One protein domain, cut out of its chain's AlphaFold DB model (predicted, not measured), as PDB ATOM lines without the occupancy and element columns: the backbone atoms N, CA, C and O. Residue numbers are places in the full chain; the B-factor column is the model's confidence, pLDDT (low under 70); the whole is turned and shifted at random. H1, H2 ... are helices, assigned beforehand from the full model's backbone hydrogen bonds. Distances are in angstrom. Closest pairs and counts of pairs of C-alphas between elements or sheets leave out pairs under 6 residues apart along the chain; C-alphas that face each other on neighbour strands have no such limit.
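What this domain is: This is residues 21 to 147 of the 147 residues of an uncharacterized protein of Puccinia graminis f. sp. tritici (UniProt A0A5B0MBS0). A long helix, H3, forms the core; H4 and H5 make a V whose open side H3 closes, while H1 and H2 make an arm on one side and H7 crosses the far part of H5 on the other. Short H6 packs on H3, and residues 75 to 80, in the link from H3 to H4, stick out as a free loop. The printed part has 127 residues with seven named helices, H1 to H7 in chain order, and no named strand; its class is all helix, and the helix packing is mostly crossed. It is only just compact, close to loose, with a radius of gyration of the C-alphas of 16.4 A and spans of 46 by 44 by 29 A.

Where its parts are: H1 covers residues 24 to 35 and is 16.5 A long, beginning at C-alpha 24 at (39.148, -12.512, -23.439). H2 covers residues 44 to 50. H3 covers residues 53 to 72, is 29.1 A long, and ends at C-alpha 72 at (47.519, -3.218, -6.307). H4 covers residues 82 to 94, 18.3 A. H5 covers residues 98 to 115, 26.0 A. H6 is four residues, 125 to 128. H7 covers residues 133 to 145, 18.7 A, ending at C-alpha 145 at (48.993, 11.911, -37.919).

How they stand to each other: H3 is the hub, touching four helices. It touches H1 about perpendicular, at 86 degrees; the closest C-alphas are those of Leu 24 and Thr 60, 7.0 A apart. H3 touches H4 at a steep tilt of 55 degrees, opposite ways, with C-alphas of Leu 66 and Asn 82 closest at 6.6 A. It touches H5 at a steep tilt of 67 degrees, the same way, closest at C-alphas of Thr 60 and Ala 109, 6.4 A. It touches H6, closest at C-alphas of Arg 68 and Phe 128, 4.8 A. H4 and H5 are close but not clearly touching, with C-alphas of Leu 93 and Gln 101 closest at 6.4 A. H1 touches H2 with residues 25 to 29 alone, closest at C-alphas of Leu 29 and Asp 44, 6.9 A. H5 touches H7 about perpendicular, at 74 degrees, closest at C-alphas of Ala 103 and Ile 136, 5.6 A. Among the pairs apart are H2 and H7, and H3 and H7. In H1, H2, H4, H5 and H7 every O i to N i+4 pair is within hydrogen-bond range, in H3 15 of 16; H6 is too short for such a pair.

The domain as a whole: The two C-alphas farthest apart are those of Ser 38 and Arg 145, 47.6 A. The printed part has no cut, and no link is long. The mean pLDDT of the printed part is 84.9; residues 37 to 40, 73 to 80 and 147 are under 70.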
ATOM      1  N   ALA A  21      45.892 -17.477 -17.269       84.94
ATOM      2  CA  ALA A  21      44.719 -16.621 -17.241       84.94
ATOM      3  C   ALA A  21      43.911 -16.843 -18.530       84.94
ATOM      4  O   ALA A  21      44.517 -16.812 -19.605       84.94
ATOM      5  N   PRO A  22      42.574 -17.000 -18.470       87.12
ATOM      6  CA  PRO A  22      41.775 -17.213 -19.672       87.12
ATOM      7  C   PRO A  22      41.951 -16.047 -20.646       87.12
ATOM      8  O   PRO A  22      42.091 -14.899 -20.217       87.12
ATOM      9  N   THR A  23      41.909 -16.296 -21.949       88.38
ATOM     10  CA  THR A  23      41.828 -15.220 -22.947       88.38
ATOM     11  C   THR A  23      40.518 -14.438 -22.789       88.38
ATOM     12  O   THR A  23      39.614 -14.852 -22.054       88.38
ATOM     13  N   LEU A  24      40.395 -13.286 -23.453       87.31
ATOM     14  CA  LEU A  24      39.148 -12.512 -23.439       87.31
ATOM     15  C   LEU A  24      37.971 -13.349 -23.964       87.31
ATOM     16  O   LEU A  24      36.931 -13.418 -23.317       87.31
ATOM     17  N   THR A  25      38.173 -14.059 -25.076       87.38
ATOM     18  CA  THR A  25      37.184 -14.971 -25.664       87.38
ATOM     19  C   THR A  25      36.767 -16.065 -24.685       87.38
ATOM     20  O   THR A  25      35.578 -16.268 -24.462       87.38
ATOM     21  N   GLN A  26      37.736 -16.727 -24.042       87.69
ATOM     22  CA  GLN A  26      37.457 -17.768 -23.049       87.69
ATOM     23  C   GLN A  26      36.672 -17.219 -21.858       87.69
ATOM     24  O   GLN A  26      35.741 -17.869 -21.393       87.69
ATOM     25  N   LEU A  27      37.001 -16.015 -21.376       88.25
ATOM     26  CA  LEU A  27      36.241 -15.397 -20.292       88.25
ATOM     27  C   LEU A  27      34.796 -15.110 -20.705       88.25
ATOM     28  O   LEU A  27      33.886 -15.394 -19.930       88.25
ATOM     29  N   ILE A  28      34.582 -14.542 -21.892       87.31
ATOM     30  CA  ILE A  28      33.229 -14.212 -22.349       87.31
ATOM     31  C   ILE A  28      32.390 -15.487 -22.464       87.31
ATOM     32  O   ILE A  28      31.266 -15.515 -21.964       87.31
ATOM     33  N   LEU A  29      32.952 -16.558 -23.032       86.19
ATOM     34  CA  LEU A  29      32.297 -17.864 -23.095       86.19
ATOM     35  C   LEU A  29      31.980 -18.404 -21.696       86.19
ATOM     36  O   LEU A  29      30.841 -18.784 -21.440       86.19
ATOM     37  N   LEU A  30      32.941 -18.371 -20.766       85.19
ATOM     38  CA  LEU A  30      32.724 -18.809 -19.383       85.19
ATOM     39  C   LEU A  30      31.569 -18.047 -18.726       85.19
ATOM     40  O   LEU A  30      30.688 -18.670 -18.133       85.19
ATOM     41  N   VAL A  31      31.536 -16.719 -18.845       84.38
ATOM     42  CA  VAL A  31      30.452 -15.909 -18.274       84.38
ATOM     43  C   VAL A  31      29.119 -16.229 -18.950       84.38
ATOM     44  O   VAL A  31      28.137 -16.472 -18.255       84.38
ATOM     45  N   HIS A  32      29.077 -16.329 -20.279       81.94
ATOM     46  CA  HIS A  32      27.851 -16.696 -20.992       81.94
ATOM     47  C   HIS A  32      27.292 -18.051 -20.549       81.94
ATOM     48  O   HIS A  32      26.099 -18.151 -20.267       81.94
ATOM     49  N   ARG A  33      28.137 -19.082 -20.445       80.25
ATOM     50  CA  ARG A  33      27.705 -20.430 -20.040       80.25
ATOM     51  C   ARG A  33      27.191 -20.467 -18.604       80.25
ATOM     52  O   ARG A  33      26.179 -21.104 -18.345       80.25
ATOM     53  N   ASN A  34      27.857 -19.765 -17.686       80.50
ATOM     54  CA  ASN A  34      27.485 -19.777 -16.269       80.50
ATOM     55  C   ASN A  34      26.221 -18.959 -15.973       80.50
ATOM     56  O   ASN A  34      25.441 -19.335 -15.103       80.50
ATOM     57  N   PHE A  35      26.010 -17.844 -16.676       79.38
ATOM     58  CA  PHE A  35      24.894 -16.934 -16.392       79.38
ATOM     59  C   PHE A  35      23.686 -17.127 -17.313       79.38
ATOM     60  O   PHE A  35      22.605 -16.631 -17.000       79.38
ATOM     61  N   MET A  36      23.828 -17.857 -18.424       76.50
ATOM     62  CA  MET A  36      22.729 -18.146 -19.350       76.50
ATOM     63  C   MET A  36      22.657 -19.647 -19.682       76.50
ATOM     64  O   MET A  36      22.962 -20.041 -20.811       76.50
ATOM     65  N   PRO A  37      22.196 -20.499 -18.741       69.25
ATOM     66  CA  PRO A  37      22.071 -21.944 -18.969       69.25
ATOM     67  C   PRO A  37      21.181 -22.297 -20.171       69.25
ATOM     68  O   PRO A  37      21.392 -23.296 -20.849       69.25
ATOM     69  N   SER A  38      20.216 -21.439 -20.520       67.06
ATOM     70  CA  SER A  38      19.373 -21.610 -21.712       67.06
ATOM     71  C   SER A  38      20.149 -21.580 -23.038       67.06
ATOM     72  O   SER A  38      19.626 -22.018 -24.063       67.06
ATOM     73  N   LEU A  39      21.395 -21.097 -23.034       62.38
ATOM     74  CA  LEU A  39      22.285 -21.048 -24.195       62.38
ATOM     75  C   LEU A  39      23.301 -22.200 -24.225       62.38
ATOM     76  O   LEU A  39      24.124 -22.250 -25.136       62.38
ATOM     77  N   GLU A  40      23.246 -23.146 -23.280       64.06
ATOM     78  CA  GLU A  40      24.207 -24.254 -23.136       64.06
ATOM     79  C   GLU A  40      24.345 -25.115 -24.409       64.06
ATOM     80  O   GLU A  40      25.415 -25.642 -24.691       64.06
ATOM     81  N   LYS A  41      23.308 -25.162 -25.254       72.25
ATOM     82  CA  LYS A  41      23.307 -25.913 -26.524       72.25
ATOM     83  C   LYS A  41      23.916 -25.172 -27.722       72.25
ATOM     84  O   LYS A  41      24.045 -25.765 -28.789       72.25
ATOM     85  N   ARG A  42      24.243 -23.882 -27.597       79.94
ATOM     86  CA  ARG A  42      24.866 -23.114 -28.692       79.94
ATOM     87  C   ARG A  42      26.347 -23.464 -28.811       79.94
ATOM     88  O   ARG A  42      26.960 -23.786 -27.800       79.94
ATOM     89  N   SER A  43      26.927 -23.387 -30.008       86.81
ATOM     90  CA  SER A  43      28.380 -23.527 -30.171       86.81
ATOM     91  C   SER A  43      29.106 -22.249 -29.735       86.81
ATOM     92  O   SER A  43      28.506 -21.169 -29.693       86.81
ATOM     93  N   ASP A  44      30.390 -22.362 -29.405       87.19
ATOM     94  CA  ASP A  44      31.203 -21.213 -28.997       87.19
ATOM     95  C   ASP A  44      31.333 -20.189 -30.136       87.19
ATOM     96  O   ASP A  44      31.252 -18.984 -29.899       87.19
ATOM     97  N   GLU A  45      31.433 -20.649 -31.386       88.06
ATOM     98  CA  GLU A  45      31.496 -19.792 -32.577       88.06
ATOM     99  C   GLU A  45      30.215 -18.977 -32.753       88.06
ATOM    100  O   GLU A  45      30.278 -17.793 -33.084       88.06
ATOM    101  N   ALA A  46      29.055 -19.597 -32.513       87.38
ATOM    102  CA  ALA A  46      27.765 -18.923 -32.609       87.38
ATOM    103  C   ALA A  46      27.638 -17.825 -31.546       87.38
ATOM    104  O   ALA A  46      27.203 -16.719 -31.858       87.38
ATOM    105  N   ILE A  47      28.077 -18.109 -30.314       85.06
ATOM    106  CA  ILE A  47      28.106 -17.113 -29.240       85.06
ATOM    107  C   ILE A  47      29.011 -15.954 -29.647       85.06
ATOM    108  O   ILE A  47      28.551 -14.818 -29.656       85.06
ATOM    109  N   ILE A  48      30.260 -16.231 -30.038       85.75
ATOM    110  CA  ILE A  48      31.247 -15.195 -30.379       85.75
ATOM    111  C   ILE A  48      30.768 -14.315 -31.534       85.75
ATOM    112  O   ILE A  48      30.913 -13.097 -31.464       85.75
ATOM    113  N   LYS A  49      30.192 -14.914 -32.580       86.25
ATOM    114  CA  LYS A  49      29.715 -14.191 -33.767       86.25
ATOM    115  C   LYS A  49      28.577 -13.216 -33.453       86.25
ATOM    116  O   LYS A  49      28.451 -12.199 -34.123       86.25
ATOM    117  N   GLU A  50      27.744 -13.535 -32.467       84.12
ATOM    118  CA  GLU A  50      26.603 -12.707 -32.064       84.12
ATOM    119  C   GLU A  50      26.964 -11.656 -31.004       84.12
ATOM    120  O   GLU A  50      26.125 -10.817 -30.667       84.12
ATOM    121  N   LEU A  51      28.190 -11.673 -30.467       81.38
ATOM    122  CA  LEU A  51      28.610 -10.686 -29.479       81.38
ATOM    123  C   LEU A  51      28.689  -9.296 -30.118       81.38
ATOM    124  O   LEU A  51      29.432  -9.106 -31.078       81.38
ATOM    125  N   PRO A  52      28.021  -8.283 -29.537       83.94
ATOM    126  CA  PRO A  52      28.261  -6.905 -29.929       83.94
ATOM    127  C   PRO A  52      29.738  -6.548 -29.746       83.94
ATOM    128  O   PRO A  52      30.308  -6.868 -28.699       83.94
ATOM    129  N   ASP A  53      30.318  -5.783 -30.674       77.50
ATOM    130  CA  ASP A  53      31.715  -5.315 -30.596       77.50
ATOM    131  C   ASP A  53      32.027  -4.610 -29.264       77.50
ATOM    132  O   ASP A  53      33.108  -4.735 -28.684       77.50
ATOM    133  N   THR A  54      31.031  -3.911 -28.715       84.12
ATOM    134  CA  THR A  54      31.139  -3.216 -27.425       84.12
ATOM    135  C   THR A  54      31.304  -4.163 -26.233       84.12
ATOM    136  O   THR A  54      31.809  -3.749 -25.188       84.12
ATOM    137  N   THR A  55      30.927  -5.435 -26.367       86.38
ATOM    138  CA  THR A  55      31.054  -6.444 -25.308       86.38
ATOM    139  C   THR A  55      32.518  -6.720 -25.009       86.38
ATOM    140  O   THR A  55      32.927  -6.646 -23.852       86.38
ATOM    141  N   ALA A  56      33.333  -6.942 -26.042       85.50
ATOM    142  CA  ALA A  56      34.764  -7.180 -25.877       85.50
ATOM    143  C   ALA A  56      35.445  -6.014 -25.142       85.50
ATOM    144  O   ALA A  56      36.214  -6.232 -24.205       85.50
ATOM    145  N   VAL A  57      35.094  -4.775 -25.504       86.25
ATOM    146  CA  VAL A  57      35.596  -3.557 -24.852       86.25
ATOM    147  C   VAL A  57      35.205  -3.500 -23.372       86.25
ATOM    148  O   VAL A  57      36.058  -3.257 -22.516       86.25
ATOM    149  N   ARG A  58      33.935  -3.770 -23.049       89.00
ATOM    150  CA  ARG A  58      33.435  -3.761 -21.663       89.00
ATOM    151  C   ARG A  58      34.113  -4.825 -20.809       89.00
ATOM    152  O   ARG A  58      34.560  -4.520 -19.706       89.00
ATOM    153  N   PHE A  59      34.225  -6.051 -21.318       90.38
ATOM    154  CA  PHE A  59      34.887  -7.142 -20.602       90.38
ATOM    155  C   PHE A  59      36.374  -6.870 -20.393       90.38
ATOM    156  O   PHE A  59      36.869  -7.100 -19.293       90.38
ATOM    157  N   THR A  60      37.052  -6.320 -21.402       90.38
ATOM    158  CA  THR A  60      38.453  -5.893 -21.296       90.38
ATOM    159  C   THR A  60      38.621  -4.882 -20.163       90.38
ATOM    160  O   THR A  60      39.414  -5.091 -19.249       90.38
ATOM    161  N   TYR A  61      37.817  -3.816 -20.160       90.88
ATOM    162  CA  TYR A  61      37.902  -2.786 -19.127       90.88
ATOM    163  C   TYR A  61      37.595  -3.331 -17.723       90.88
ATOM    164  O   TYR A  61      38.373  -3.122 -16.791       90.88
ATOM    165  N   LEU A  62      36.486  -4.065 -17.568       91.00
ATOM    166  CA  LEU A  62      36.083  -4.636 -16.280       91.00
ATOM    167  C   LEU A  62      37.144  -5.589 -15.734       91.00
ATOM    168  O   LEU A  62      37.514  -5.506 -14.563       91.00
ATOM    169  N   ARG A  63      37.661  -6.480 -16.580       90.31
ATOM    170  CA  ARG A  63      38.673  -7.450 -16.174       90.31
ATOM    171  C   ARG A  63      39.972  -6.773 -15.763       90.31
ATOM    172  O   ARG A  63      40.528  -7.142 -14.728       90.31
ATOM    173  N   PHE A  64      40.418  -5.778 -16.527       89.75
ATOM    174  CA  PHE A  64      41.604  -4.998 -16.196       89.75
ATOM    175  C   PHE A  64      41.453  -4.313 -14.833       89.75
ATOM    176  O   PHE A  64      42.338  -4.422 -13.989       89.75
ATOM    177  N   GLN A  65      40.302  -3.688 -14.569       88.06
ATOM    178  CA  GLN A  65      40.029  -3.011 -13.298       88.06
ATOM    179  C   GLN A  65      39.983  -3.966 -12.101       88.06
ATOM    180  O   GLN A  65      40.549  -3.672 -11.046       88.06
ATOM    181  N   LEU A  66      39.344  -5.127 -12.264       87.69
ATOM    182  CA  LEU A  66      39.290  -6.158 -11.229       87.69
ATOM    183  C   LEU A  66      40.683  -6.724 -10.925       87.69
ATOM    184  O   LEU A  66      41.034  -6.905  -9.758       87.69
ATOM    185  N   ALA A  67      41.490  -6.966 -11.961       86.19
ATOM    186  CA  ALA A  67      42.865  -7.421 -11.801       86.19
ATOM    187  C   ALA A  67      43.734  -6.344 -11.138       86.19
ATOM    188  O   ALA A  67      44.396  -6.625 -10.140       86.19
ATOM    189  N   ARG A  68      43.652  -5.092 -11.606       86.19
ATOM    190  CA  ARG A  68      44.331  -3.942 -10.998       86.19
ATOM    191  C   ARG A  68      44.056  -3.870  -9.506       86.19
ATOM    192  O   ARG A  68      44.995  -3.841  -8.720       86.19
ATOM    193  N   HIS A  69      42.789  -3.928  -9.105       80.88
ATOM    194  CA  HIS A  69      42.451  -3.926  -7.689       80.88
ATOM    195  C   HIS A  69      43.047  -5.137  -6.958       80.88
ATOM    196  O   HIS A  69      43.663  -4.974  -5.910       80.88
ATOM    197  N   ARG A  70      42.944  -6.347  -7.518       79.62
ATOM    198  CA  ARG A  70      43.477  -7.572  -6.900       79.62
ATOM    199  C   ARG A  70      44.992  -7.543  -6.659       79.62
ATOM    200  O   ARG A  70      45.431  -8.145  -5.676       79.62
ATOM    201  N   PHE A  71      45.756  -6.917  -7.556       79.94
ATOM    202  CA  PHE A  71      47.224  -6.886  -7.522       79.94
ATOM    203  C   PHE A  71      47.806  -5.605  -6.904       79.94
ATOM    204  O   PHE A  71      48.915  -5.652  -6.383       79.94
ATOM    205  N   GLN A  72      47.085  -4.478  -6.931       75.12
ATOM    206  CA  GLN A  72      47.519  -3.218  -6.307       75.12
ATOM    207  C   GLN A  72      46.993  -3.053  -4.876       75.12
ATOM    208  O   GLN A  72      47.651  -2.421  -4.049       75.12
ATOM    209  N   ALA A  73      45.835  -3.634  -4.542       62.59
ATOM    210  CA  ALA A  73      45.350  -3.670  -3.169       62.59
ATOM    211  C   ALA A  73      46.129  -4.735  -2.382       62.59
ATOM    212  O   ALA A  73      45.654  -5.849  -2.163       62.59
ATOM    213  N   ASN A  74      47.322  -4.380  -1.909       52.72
ATOM    214  CA  ASN A  74      48.068  -5.119  -0.884       52.72
ATOM    215  C   ASN A  74      47.338  -5.072   0.481       52.72
ATOM    216  O   ASN A  74      47.888  -4.618   1.477       52.72
ATOM    217  N   GLY A  75      46.061  -5.467   0.542       49.16
ATOM    218  CA  GLY A  75      45.280  -5.580   1.781       49.16
ATOM    219  C   GLY A  75      44.868  -4.269   2.469       49.16
ATOM    220  O   GLY A  75      44.208  -4.329   3.501       49.16
ATOM    221  N   GLN A  76      45.200  -3.090   1.930       51.72
ATOM    222  CA  GLN A  76      45.113  -1.832   2.695       51.72
ATOM    223  C   GLN A  76      43.761  -1.099   2.669       51.72
ATOM    224  O   GLN A  76      43.585  -0.155   3.433       51.72
ATOM    225  N   ASN A  77      42.779  -1.506   1.858       53.16
ATOM    226  CA  ASN A  77      41.474  -0.832   1.863       53.16
ATOM    227  C   ASN A  77      40.300  -1.766   1.539       53.16
ATOM    228  O   ASN A  77      39.606  -1.618   0.540       53.16
ATOM    229  N   GLN A  78      40.021  -2.704   2.448       56.84
ATOM    230  CA  GLN A  78      38.851  -3.597   2.370       56.84
ATOM    231  C   GLN A  78      37.491  -2.860   2.393       56.84
ATOM    232  O   GLN A  78      36.450  -3.481   2.199       56.84
ATOM    233  N   ARG A  79      37.471  -1.541   2.642       62.28
ATOM    234  CA  ARG A  79      36.239  -0.740   2.754       62.28
ATOM    235  C   ARG A  79      35.684  -0.238   1.420       62.28
ATOM    236  O   ARG A  79      34.535   0.194   1.385       62.28
ATOM    237  N   ILE A  80      36.467  -0.253   0.339       67.31
ATOM    238  CA  ILE A  80      36.006   0.208  -0.977       67.31
ATOM    239  C   ILE A  80      35.791  -1.016  -1.865       67.31
ATOM    240  O   ILE A  80      36.706  -1.800  -2.092       67.31
ATOM    241  N   THR A  81      34.567  -1.191  -2.357       79.06
ATOM    242  CA  THR A  81      34.242  -2.279  -3.282       79.06
ATOM    243  C   THR A  81      34.862  -2.018  -4.656       79.06
ATOM    244  O   THR A  81      34.979  -0.866  -5.081       79.06
ATOM    245  N   ASN A  82      35.185  -3.090  -5.390       80.69
ATOM    246  CA  ASN A  82      35.615  -3.011  -6.793       80.69
ATOM    247  C   ASN A  82      34.685  -2.114  -7.625       80.69
ATOM    248  O   ASN A  82      35.148  -1.288  -8.404       80.69
ATOM    249  N   TRP A  83      33.375  -2.248  -7.407       86.06
ATOM    250  CA  TRP A  83      32.345  -1.492  -8.114       86.06
ATOM    251  C   TRP A  83      32.467   0.012  -7.895       86.06
ATOM    252  O   TRP A  83      32.493   0.758  -8.860       86.06
ATOM    253  N   LYS A  84      32.682   0.463  -6.653       85.56
ATOM    254  CA  LYS A  84      32.829   1.895  -6.357       85.56
ATOM    255  C   LYS A  84      34.050   2.523  -7.041       85.56
ATOM    256  O   LYS A  84      34.024   3.708  -7.367       85.56
ATOM    257  N   ILE A  85      35.122   1.752  -7.234       83.75
ATOM    258  CA  ILE A  85      36.319   2.204  -7.962       83.75
ATOM    259  C   ILE A  85      36.021   2.281  -9.457       83.75
ATOM    260  O   ILE A  85      36.305   3.297 -10.085       83.75
ATOM    261  N   ILE A  86      35.413   1.229 -10.006       88.81
ATOM    262  CA  ILE A  86      35.021   1.162 -11.416       88.81
ATOM    263  C   ILE A  86      34.072   2.314 -11.767       88.81
ATOM    264  O   ILE A  86      34.319   3.013 -12.744       88.81
ATOM    265  N   ASP A  87      33.045   2.555 -10.953       90.19
ATOM    266  CA  ASP A  87      32.055   3.610 -11.186       90.19
ATOM    267  C   ASP A  87      32.707   4.996 -11.207       90.19
ATOM    268  O   ASP A  87      32.470   5.779 -12.126       90.19
ATOM    269  N   ARG A  88      33.592   5.283 -10.243       88.62
ATOM    270  CA  ARG A  88      34.330   6.554 -10.180       88.62
ATOM    271  C   ARG A  88      35.232   6.758 -11.398       88.62
ATOM    272  O   ARG A  88      35.310   7.865 -11.939       88.62
ATOM    273  N   ASP A  89      35.932   5.710 -11.815       89.00
ATOM    274  CA  ASP A  89      36.819   5.783 -12.974       89.00
ATOM    275  C   ASP A  89      36.016   5.977 -14.266       89.00
ATOM    276  O   ASP A  89      36.406   6.785 -15.110       89.00
ATOM    277  N   LEU A  90      34.871   5.302 -14.406       91.81
ATOM    278  CA  LEU A  90      33.960   5.484 -15.539       91.81
ATOM    279  C   LEU A  90      33.337   6.882 -15.561       91.81
ATOM    280  O   LEU A  90      33.248   7.484 -16.630       91.81
ATOM    281  N   GLU A  91      32.942   7.423 -14.409       94.19
ATOM    282  CA  GLU A  91      32.432   8.792 -14.291       94.19
ATOM    283  C   GLU A  91      33.489   9.815 -14.726       94.19
ATOM    284  O   GLU A  91      33.208  10.711 -15.526       94.19
ATOM    285  N   THR A  92      34.733   9.614 -14.286       91.62
ATOM    286  CA  THR A  92      35.873  10.440 -14.703       91.62
ATOM    287  C   THR A  92      36.131  10.318 -16.202       91.62
ATOM    288  O   THR A  92      36.351  11.326 -16.870       91.62
ATOM    289  N   LEU A  93      36.102   9.101 -16.755       92.19
ATOM    290  CA  LEU A  93      36.328   8.857 -18.179       92.19
ATOM    291  C   LEU A  93      35.224   9.487 -19.039       92.19
ATOM    292  O   LEU A  93      35.517  10.058 -20.091       92.19
ATOM    293  N   ARG A  94      33.971   9.453 -18.568       93.12
ATOM    294  CA  ARG A  94      32.816  10.053 -19.252       93.12
ATOM    295  C   ARG A  94      32.955  11.565 -19.416       93.12
ATOM    296  O   ARG A  94      32.441  12.114 -20.384       93.12
ATOM    297  N   SER A  95      33.651  12.235 -18.498       94.94
ATOM    298  CA  SER A  95      33.888  13.680 -18.576       94.94
ATOM    299  C   SER A  95      35.013  14.067 -19.551       94.94
ATOM    300  O   SER A  95      35.294  15.255 -19.712       94.94
ATOM    301  N   LYS A  96      35.721  13.098 -20.149       95.88
ATOM    302  CA  LYS A  96      36.834  13.342 -21.079       95.88
ATOM    303  C   LYS A  96      36.349  13.424 -22.523       95.88
ATOM    304  O   LYS A  96      35.265  12.949 -22.852       95.88
ATOM    305  N   SER A  97      37.172  14.003 -23.398       95.94
ATOM    306  CA  SER A  97      36.881  14.079 -24.834       95.94
ATOM    307  C   SER A  97      36.766  12.687 -25.466       95.94
ATOM    308  O   SER A  97      37.352  11.720 -24.980       95.94
ATOM    309  N   SER A  98      36.052  12.584 -26.589       94.44
ATOM    310  CA  SER A  98      35.916  11.326 -27.337       94.44
ATOM    311  C   SER A  98      37.276  10.729 -27.715       94.44
ATOM    312  O   SER A  98      37.507   9.544 -27.490       94.44
ATOM    313  N   GLY A  99      38.210  11.557 -28.200       95.50
ATOM    314  CA  GLY A  99      39.575  11.130 -28.522       95.50
ATOM    315  C   GLY A  99      40.314  10.542 -27.317       95.50
ATOM    316  O   GLY A  99      40.964   9.507 -27.440       95.50
ATOM    317  N   TYR A 100      40.143  11.135 -26.132       96.44
ATOM    318  CA  TYR A 100      40.700  10.598 -24.893       96.44
ATOM    319  C   TYR A 100      40.091   9.241 -24.538       96.44
ATOM    320  O   TYR A 100      40.823   8.306 -24.223       96.44
ATOM    321  N   GLN A 101      38.765   9.110 -24.614       93.94
ATOM    322  CA  GLN A 101      38.071   7.856 -24.305       93.94
ATOM    323  C   GLN A 101      38.505   6.716 -25.238       93.94
ATOM    324  O   GLN A 101      38.756   5.598 -24.778       93.94
ATOM    325  N   VAL A 102      38.640   7.008 -26.534       93.31
ATOM    326  CA  VAL A 102      39.108   6.051 -27.546       93.31
ATOM    327  C   VAL A 102      40.554   5.642 -27.274       93.31
ATOM    328  O   VAL A 102      40.821   4.449 -27.130       93.31
ATOM    329  N   ALA A 103      41.467   6.605 -27.126       96.06
ATOM    330  CA  ALA A 103      42.882   6.335 -26.876       96.06
ATOM    331  C   ALA A 103      43.095   5.539 -25.579       96.06
ATOM    332  O   ALA A 103      43.815   4.541 -25.564       96.06
ATOM    333  N   HIS A 104      42.406   5.922 -24.503       95.00
ATOM    334  CA  HIS A 104      42.420   5.194 -23.237       95.00
ATOM    335  C   HIS A 104      41.977   3.732 -23.412       95.00
ATOM    336  O   HIS A 104      42.655   2.810 -22.960       95.00
ATOM    337  N   THR A 105      40.859   3.505 -24.104       91.69
ATOM    338  CA  THR A 105      40.316   2.157 -24.329       91.69
ATOM    339  C   THR A 105      41.248   1.295 -25.185       91.69
ATOM    340  O   THR A 105      41.454   0.122 -24.872       91.69
ATOM    341  N   GLN A 106      41.852   1.872 -26.227       93.19
ATOM    342  CA  GLN A 106      42.827   1.182 -27.078       93.19
ATOM    343  C   GLN A 106      44.062   0.743 -26.287       93.19
ATOM    344  O   GLN A 106      44.466  -0.415 -26.379       93.19
ATOM    345  N   LEU A 107      44.616   1.631 -25.457       95.19
ATOM    346  CA  LEU A 107      45.782   1.323 -24.627       95.19
ATOM    347  C   LEU A 107      45.490   0.190 -23.631       95.19
ATOM    348  O   LEU A 107      46.321  -0.702 -23.453       95.19
ATOM    349  N   ILE A 108      44.298   0.170 -23.023       93.38
ATOM    350  CA  ILE A 108      43.881  -0.949 -22.164       93.38
ATOM    351  C   ILE A 108      43.739  -2.236 -22.979       93.38
ATOM    352  O   ILE A 108      44.252  -3.269 -22.559       93.38
ATOM    353  N   ALA A 109      43.115  -2.193 -24.159       89.81
ATOM    354  CA  ALA A 109      42.966  -3.373 -25.013       89.81
ATOM    355  C   ALA A 109      44.314  -3.958 -25.473       89.81
ATOM    356  O   ALA A 109      44.474  -5.177 -25.565       89.81
ATOM    357  N   GLU A 110      45.313  -3.113 -25.721       91.75
ATOM    358  CA  GLU A 110      46.679  -3.543 -26.035       91.75
ATOM    359  C   GLU A 110      47.389  -4.175 -24.834       91.75
ATOM    360  O   GLU A 110      48.159  -5.127 -24.997       91.75
ATOM    361  N   LYS A 111      47.149  -3.674 -23.617       90.12
ATOM    362  CA  LYS A 111      47.621  -4.336 -22.390       90.12
ATOM    363  C   LYS A 111      46.919  -5.690 -22.212       90.12
ATOM    364  O   LYS A 111      47.609  -6.692 -22.039       90.12
ATOM    365  N   GLU A 112      45.596  -5.741 -22.375       85.56
ATOM    366  CA  GLU A 112      44.770  -6.958 -22.283       85.56
ATOM    367  C   GLU A 112      45.281  -8.074 -23.211       85.56
ATOM    368  O   GLU A 112      45.484  -9.216 -22.800       85.56
ATOM    369  N   LYS A 113      45.576  -7.749 -24.473       85.69
ATOM    370  CA  LYS A 113      46.090  -8.739 -25.436       85.69
ATOM    371  C   LYS A 113      47.469  -9.296 -25.068       85.69
ATOM    372  O   LYS A 113      47.760 -10.440 -25.397       85.69
ATOM    373  N   ARG A 114      48.331  -8.505 -24.419       87.56
ATOM    374  CA  ARG A 114      49.715  -8.906 -24.089       87.56
ATOM    375  C   ARG A 114      49.822  -9.766 -22.838       87.56
ATOM    376  O   ARG A 114      50.765 -10.540 -22.682       87.56
ATOM    377  N   LEU A 115      48.906  -9.569 -21.905       86.00
ATOM    378  CA  LEU A 115      49.029 -10.097 -20.552       86.00
ATOM    379  C   LEU A 115      48.148 -11.343 -20.347       86.00
ATOM    380  O   LEU A 115      48.541 -12.272 -19.642       86.00
ATOM    381  N   TRP A 116      47.000 -11.431 -21.013       83.06
ATOM    382  CA  TRP A 116      46.032 -12.503 -20.817       83.06
ATOM    383  C   TRP A 116      46.358 -13.698 -21.721       83.06
ATOM    384  O   TRP A 116      46.759 -13.530 -22.867       83.06
ATOM    385  N   GLY A 117      46.247 -14.920 -21.189       79.75
ATOM    386  CA  GLY A 117      46.847 -16.132 -21.768       79.75
ATOM    387  C   GLY A 117      48.214 -16.499 -21.168       79.75
ATOM    388  O   GLY A 117      48.684 -17.622 -21.345       79.75
ATOM    389  N   ARG A 118      48.845 -15.598 -20.397       84.12
ATOM    390  CA  ARG A 118      50.062 -15.900 -19.620       84.12
ATOM    391  C   ARG A 118      49.737 -16.692 -18.352       84.12
ATOM    392  O   ARG A 118      48.604 -16.705 -17.873       84.12
ATOM    393  N   ARG A 119      50.767 -17.315 -17.769       83.56
ATOM    394  CA  ARG A 119      50.673 -17.993 -16.466       83.56
ATOM    395  C   ARG A 119      50.313 -17.002 -15.357       83.56
ATOM    396  O   ARG A 119      51.002 -15.994 -15.213       83.56
ATOM    397  N   ILE A 120      49.297 -17.323 -14.553       78.25
ATOM    398  CA  ILE A 120      48.744 -16.415 -13.528       78.25
ATOM    399  C   ILE A 120      49.810 -16.006 -12.501       78.25
ATOM    400  O   ILE A 120      49.901 -14.841 -12.128       78.25
ATOM    401  N   GLY A 121      50.681 -16.938 -12.097       78.50
ATOM    402  CA  GLY A 121      51.760 -16.676 -11.135       78.50
ATOM    403  C   GLY A 121      52.882 -15.755 -11.634       78.50
ATOM    404  O   GLY A 121      53.821 -15.503 -10.890       78.50
ATOM    405  N   LYS A 122      52.826 -15.274 -12.884       83.19
ATOM    406  CA  LYS A 122      53.816 -14.343 -13.455       83.19
ATOM    407  C   LYS A 122      53.353 -12.888 -13.476       83.19
ATOM    408  O   LYS A 122      54.081 -12.056 -14.014       83.19
ATOM    409  N   PHE A 123      52.154 -12.597 -12.981       85.94
ATOM    410  CA  PHE A 123      51.640 -11.236 -12.954       85.94
ATOM    411  C   PHE A 123      52.226 -10.422 -11.805       85.94
ATOM    412  O   PHE A 123      52.396 -10.926 -10.694       85.94
ATOM    413  N   GLN A 124      52.497  -9.153 -12.082       87.50
ATOM    414  CA  GLN A 124      52.966  -8.160 -11.122       87.50
ATOM    415  C   GLN A 124      51.996  -6.977 -11.071       87.50
ATOM    416  O   GLN A 124      51.217  -6.755 -11.993       87.50
ATOM    417  N   ALA A 125      52.042  -6.181 -10.002       84.56
ATOM    418  CA  ALA A 125      51.169  -5.012  -9.865       84.56
ATOM    419  C   ALA A 125      51.342  -3.992 -11.010       84.56
ATOM    420  O   ALA A 125      50.359  -3.382 -11.437       84.56
ATOM    421  N   SER A 126      52.564  -3.861 -11.532       88.69
ATOM    422  CA  SER A 126      52.912  -2.990 -12.662       88.69
ATOM    423  C   SER A 126      52.251  -3.407 -13.979       88.69
ATOM    424  O   SER A 126      51.991  -2.561 -14.833       88.69
ATOM    425  N   ASP A 127      51.898  -4.688 -14.138       88.75
ATOM    426  CA  ASP A 127      51.189  -5.172 -15.327       88.75
ATOM    427  C   ASP A 127      49.794  -4.520 -15.465       88.75
ATOM    428  O   ASP A 127      49.270  -4.384 -16.571       88.75
ATOM    429  N   PHE A 128      49.197  -4.074 -14.353       88.06
ATOM    430  CA  PHE A 128      47.827  -3.548 -14.307       88.06
ATOM    431  C   PHE A 128      47.748  -2.039 -14.053       88.06
ATOM    432  O   PHE A 128      46.720  -1.524 -13.611       88.06
ATOM    433  N   GLU A 129      48.819  -1.300 -14.326       89.44
ATOM    434  CA  GLU A 129      48.791   0.158 -14.251       89.44
ATOM    435  C   GLU A 129      47.894   0.761 -15.340       89.44
ATOM    436  O   GLU A 129      47.938   0.369 -16.513       89.44
ATOM    437  N   MET A 130      47.082   1.750 -14.962       88.56
ATOM    438  CA  MET A 130      46.239   2.471 -15.917       88.56
ATOM    439  C   MET A 130      47.090   3.312 -16.870       88.56
ATOM    440  O   MET A 130      48.157   3.778 -16.469       88.56
ATOM    441  N   PRO A 131      46.626   3.545 -18.111       93.31
ATOM    442  CA  PRO A 131      47.284   4.486 -19.003       93.31
ATOM    443  C   PRO A 131      47.393   5.874 -18.364       93.31
ATOM    444  O   PRO A 131      46.419   6.420 -17.839       93.31
ATOM    445  N   THR A 132      48.585   6.449 -18.419       94.50
ATOM    446  CA  THR A 132      48.866   7.805 -17.956       94.50
ATOM    447  C   THR A 132      48.299   8.841 -18.926       94.50
ATOM    448  O   THR A 132      48.076   8.572 -20.107       94.50
ATOM    449  N   VAL A 133      48.111  10.076 -18.452       94.25
ATOM    450  CA  VAL A 133      47.678  11.194 -19.312       94.25
ATOM    451  C   VAL A 133      48.654  11.408 -20.475       94.25
ATOM    452  O   VAL A 133      48.216  11.668 -21.592       94.25
ATOM    453  N   THR A 134      49.958  11.244 -20.239       96.75
ATOM    454  CA  THR A 134      50.990  11.358 -21.277       96.75
ATOM    455  C   THR A 134      50.841  10.281 -22.348       96.75
ATOM    456  O   THR A 134      50.818  10.612 -23.530       96.75
ATOM    457  N   GLU A 135      50.680   9.009 -21.965       96.88
ATOM    458  CA  GLU A 135      50.464   7.914 -22.926       96.88
ATOM    459  C   GLU A 135      49.196   8.135 -23.759       96.88
ATOM    460  O   GLU A 135      49.203   7.933 -24.974       96.88
ATOM    461  N   ILE A 136      48.121   8.604 -23.122       97.19
ATOM    462  CA  ILE A 136      46.856   8.888 -23.806       97.19
ATOM    463  C   ILE A 136      47.027  10.039 -24.801       97.19
ATOM    464  O   ILE A 136      46.618   9.914 -25.951       97.19
ATOM    465  N   ASN A 137      47.668  11.138 -24.399       96.44
ATOM    466  CA  ASN A 137      47.911  12.279 -25.285       96.44
ATOM    467  C   ASN A 137      48.818  11.909 -26.465       96.44
ATOM    468  O   ASN A 137      48.550  12.331 -27.590       96.44
ATOM    469  N   ASN A 138      49.840  11.082 -26.232       96.94
ATOM    470  CA  ASN A 138      50.691  10.561 -27.301       96.94
ATOM    471  C   ASN A 138      49.869   9.740 -28.299       96.94
ATOM    472  O   ASN A 138      49.949   9.987 -29.500       96.94
ATOM    473  N   ARG A 139      48.998   8.846 -27.813       96.94
ATOM    474  CA  ARG A 139      48.118   8.051 -28.678       96.94
ATOM    475  C   ARG A 139      47.119   8.907 -29.464       96.94
ATOM    476  O   ARG A 139      46.845   8.621 -30.632       96.94
ATOM    477  N   ILE A 140      46.586   9.971 -28.864       96.69
ATOM    478  CA  ILE A 140      45.737  10.940 -29.578       96.69
ATOM    479  C   ILE A 140      46.535  11.602 -30.711       96.69
ATOM    480  O   ILE A 140      46.050  11.666 -31.841       96.69
ATOM    481  N   ALA A 141      47.763  12.054 -30.435       94.88
ATOM    482  CA  ALA A 141      48.618  12.697 -31.433       94.88
ATOM    483  C   ALA A 141      49.027  11.741 -32.568       94.88
ATOM    484  O   ALA A 141      49.037  12.143 -33.728       94.88
ATOM    485  N   GLU A 142      49.331  10.477 -32.259       93.50
ATOM    486  CA  GLU A 142      49.601   9.426 -33.251       93.50
ATOM    487  C   GLU A 142      48.403   9.204 -34.177       93.50
ATOM    488  O   GLU A 142      48.555   9.170 -35.396       93.50
ATOM    489  N   SER A 143      47.199   9.117 -33.606       89.38
ATOM    490  CA  SER A 143      45.968   8.906 -34.375       89.38
ATOM    491  C   SER A 143      45.667  10.079 -35.313       89.38
ATOM    492  O   SER A 143      45.157   9.869 -36.406       89.38
ATOM    493  N   ALA A 144      46.014  11.306 -34.913       84.44
ATOM    494  CA  ALA A 144      45.831  12.502 -35.734       84.44
ATOM    495  C   ALA A 144      46.836  12.623 -36.894       84.44
ATOM    496  O   ALA A 144      46.571  13.365 -37.829       84.44
ATOM    497  N   ARG A 145      47.984  11.929 -36.837       84.56
ATOM    498  CA  ARG A 145      48.993  11.911 -37.919       84.56
ATOM    499  C   ARG A 145      48.732  10.840 -38.978       84.56
ATOM    500  O   ARG A 145      49.291  10.927 -40.064       84.56
ATOM    501  N   ASN A 146      47.950   9.821 -38.629       73.19
ATOM    502  CA  ASN A 146      47.652   8.671 -39.485       73.19
ATOM    503  C   ASN A 146      46.296   8.794 -40.209       73.19
ATOM    504  O   ASN A 146      45.914   7.866 -40.923       73.19
ATOM    505  N   ASN A 147      45.589   9.908 -39.999       55.62
ATOM    506  CA  ASN A 147      44.376  10.315 -40.711       55.62
ATOM    507  C   ASN A 147      44.706  11.462 -41.666       55.62
ATOM    508  O   ASN A 147      44.045  11.532 -42.722       55.62
TER     509      ASN A 147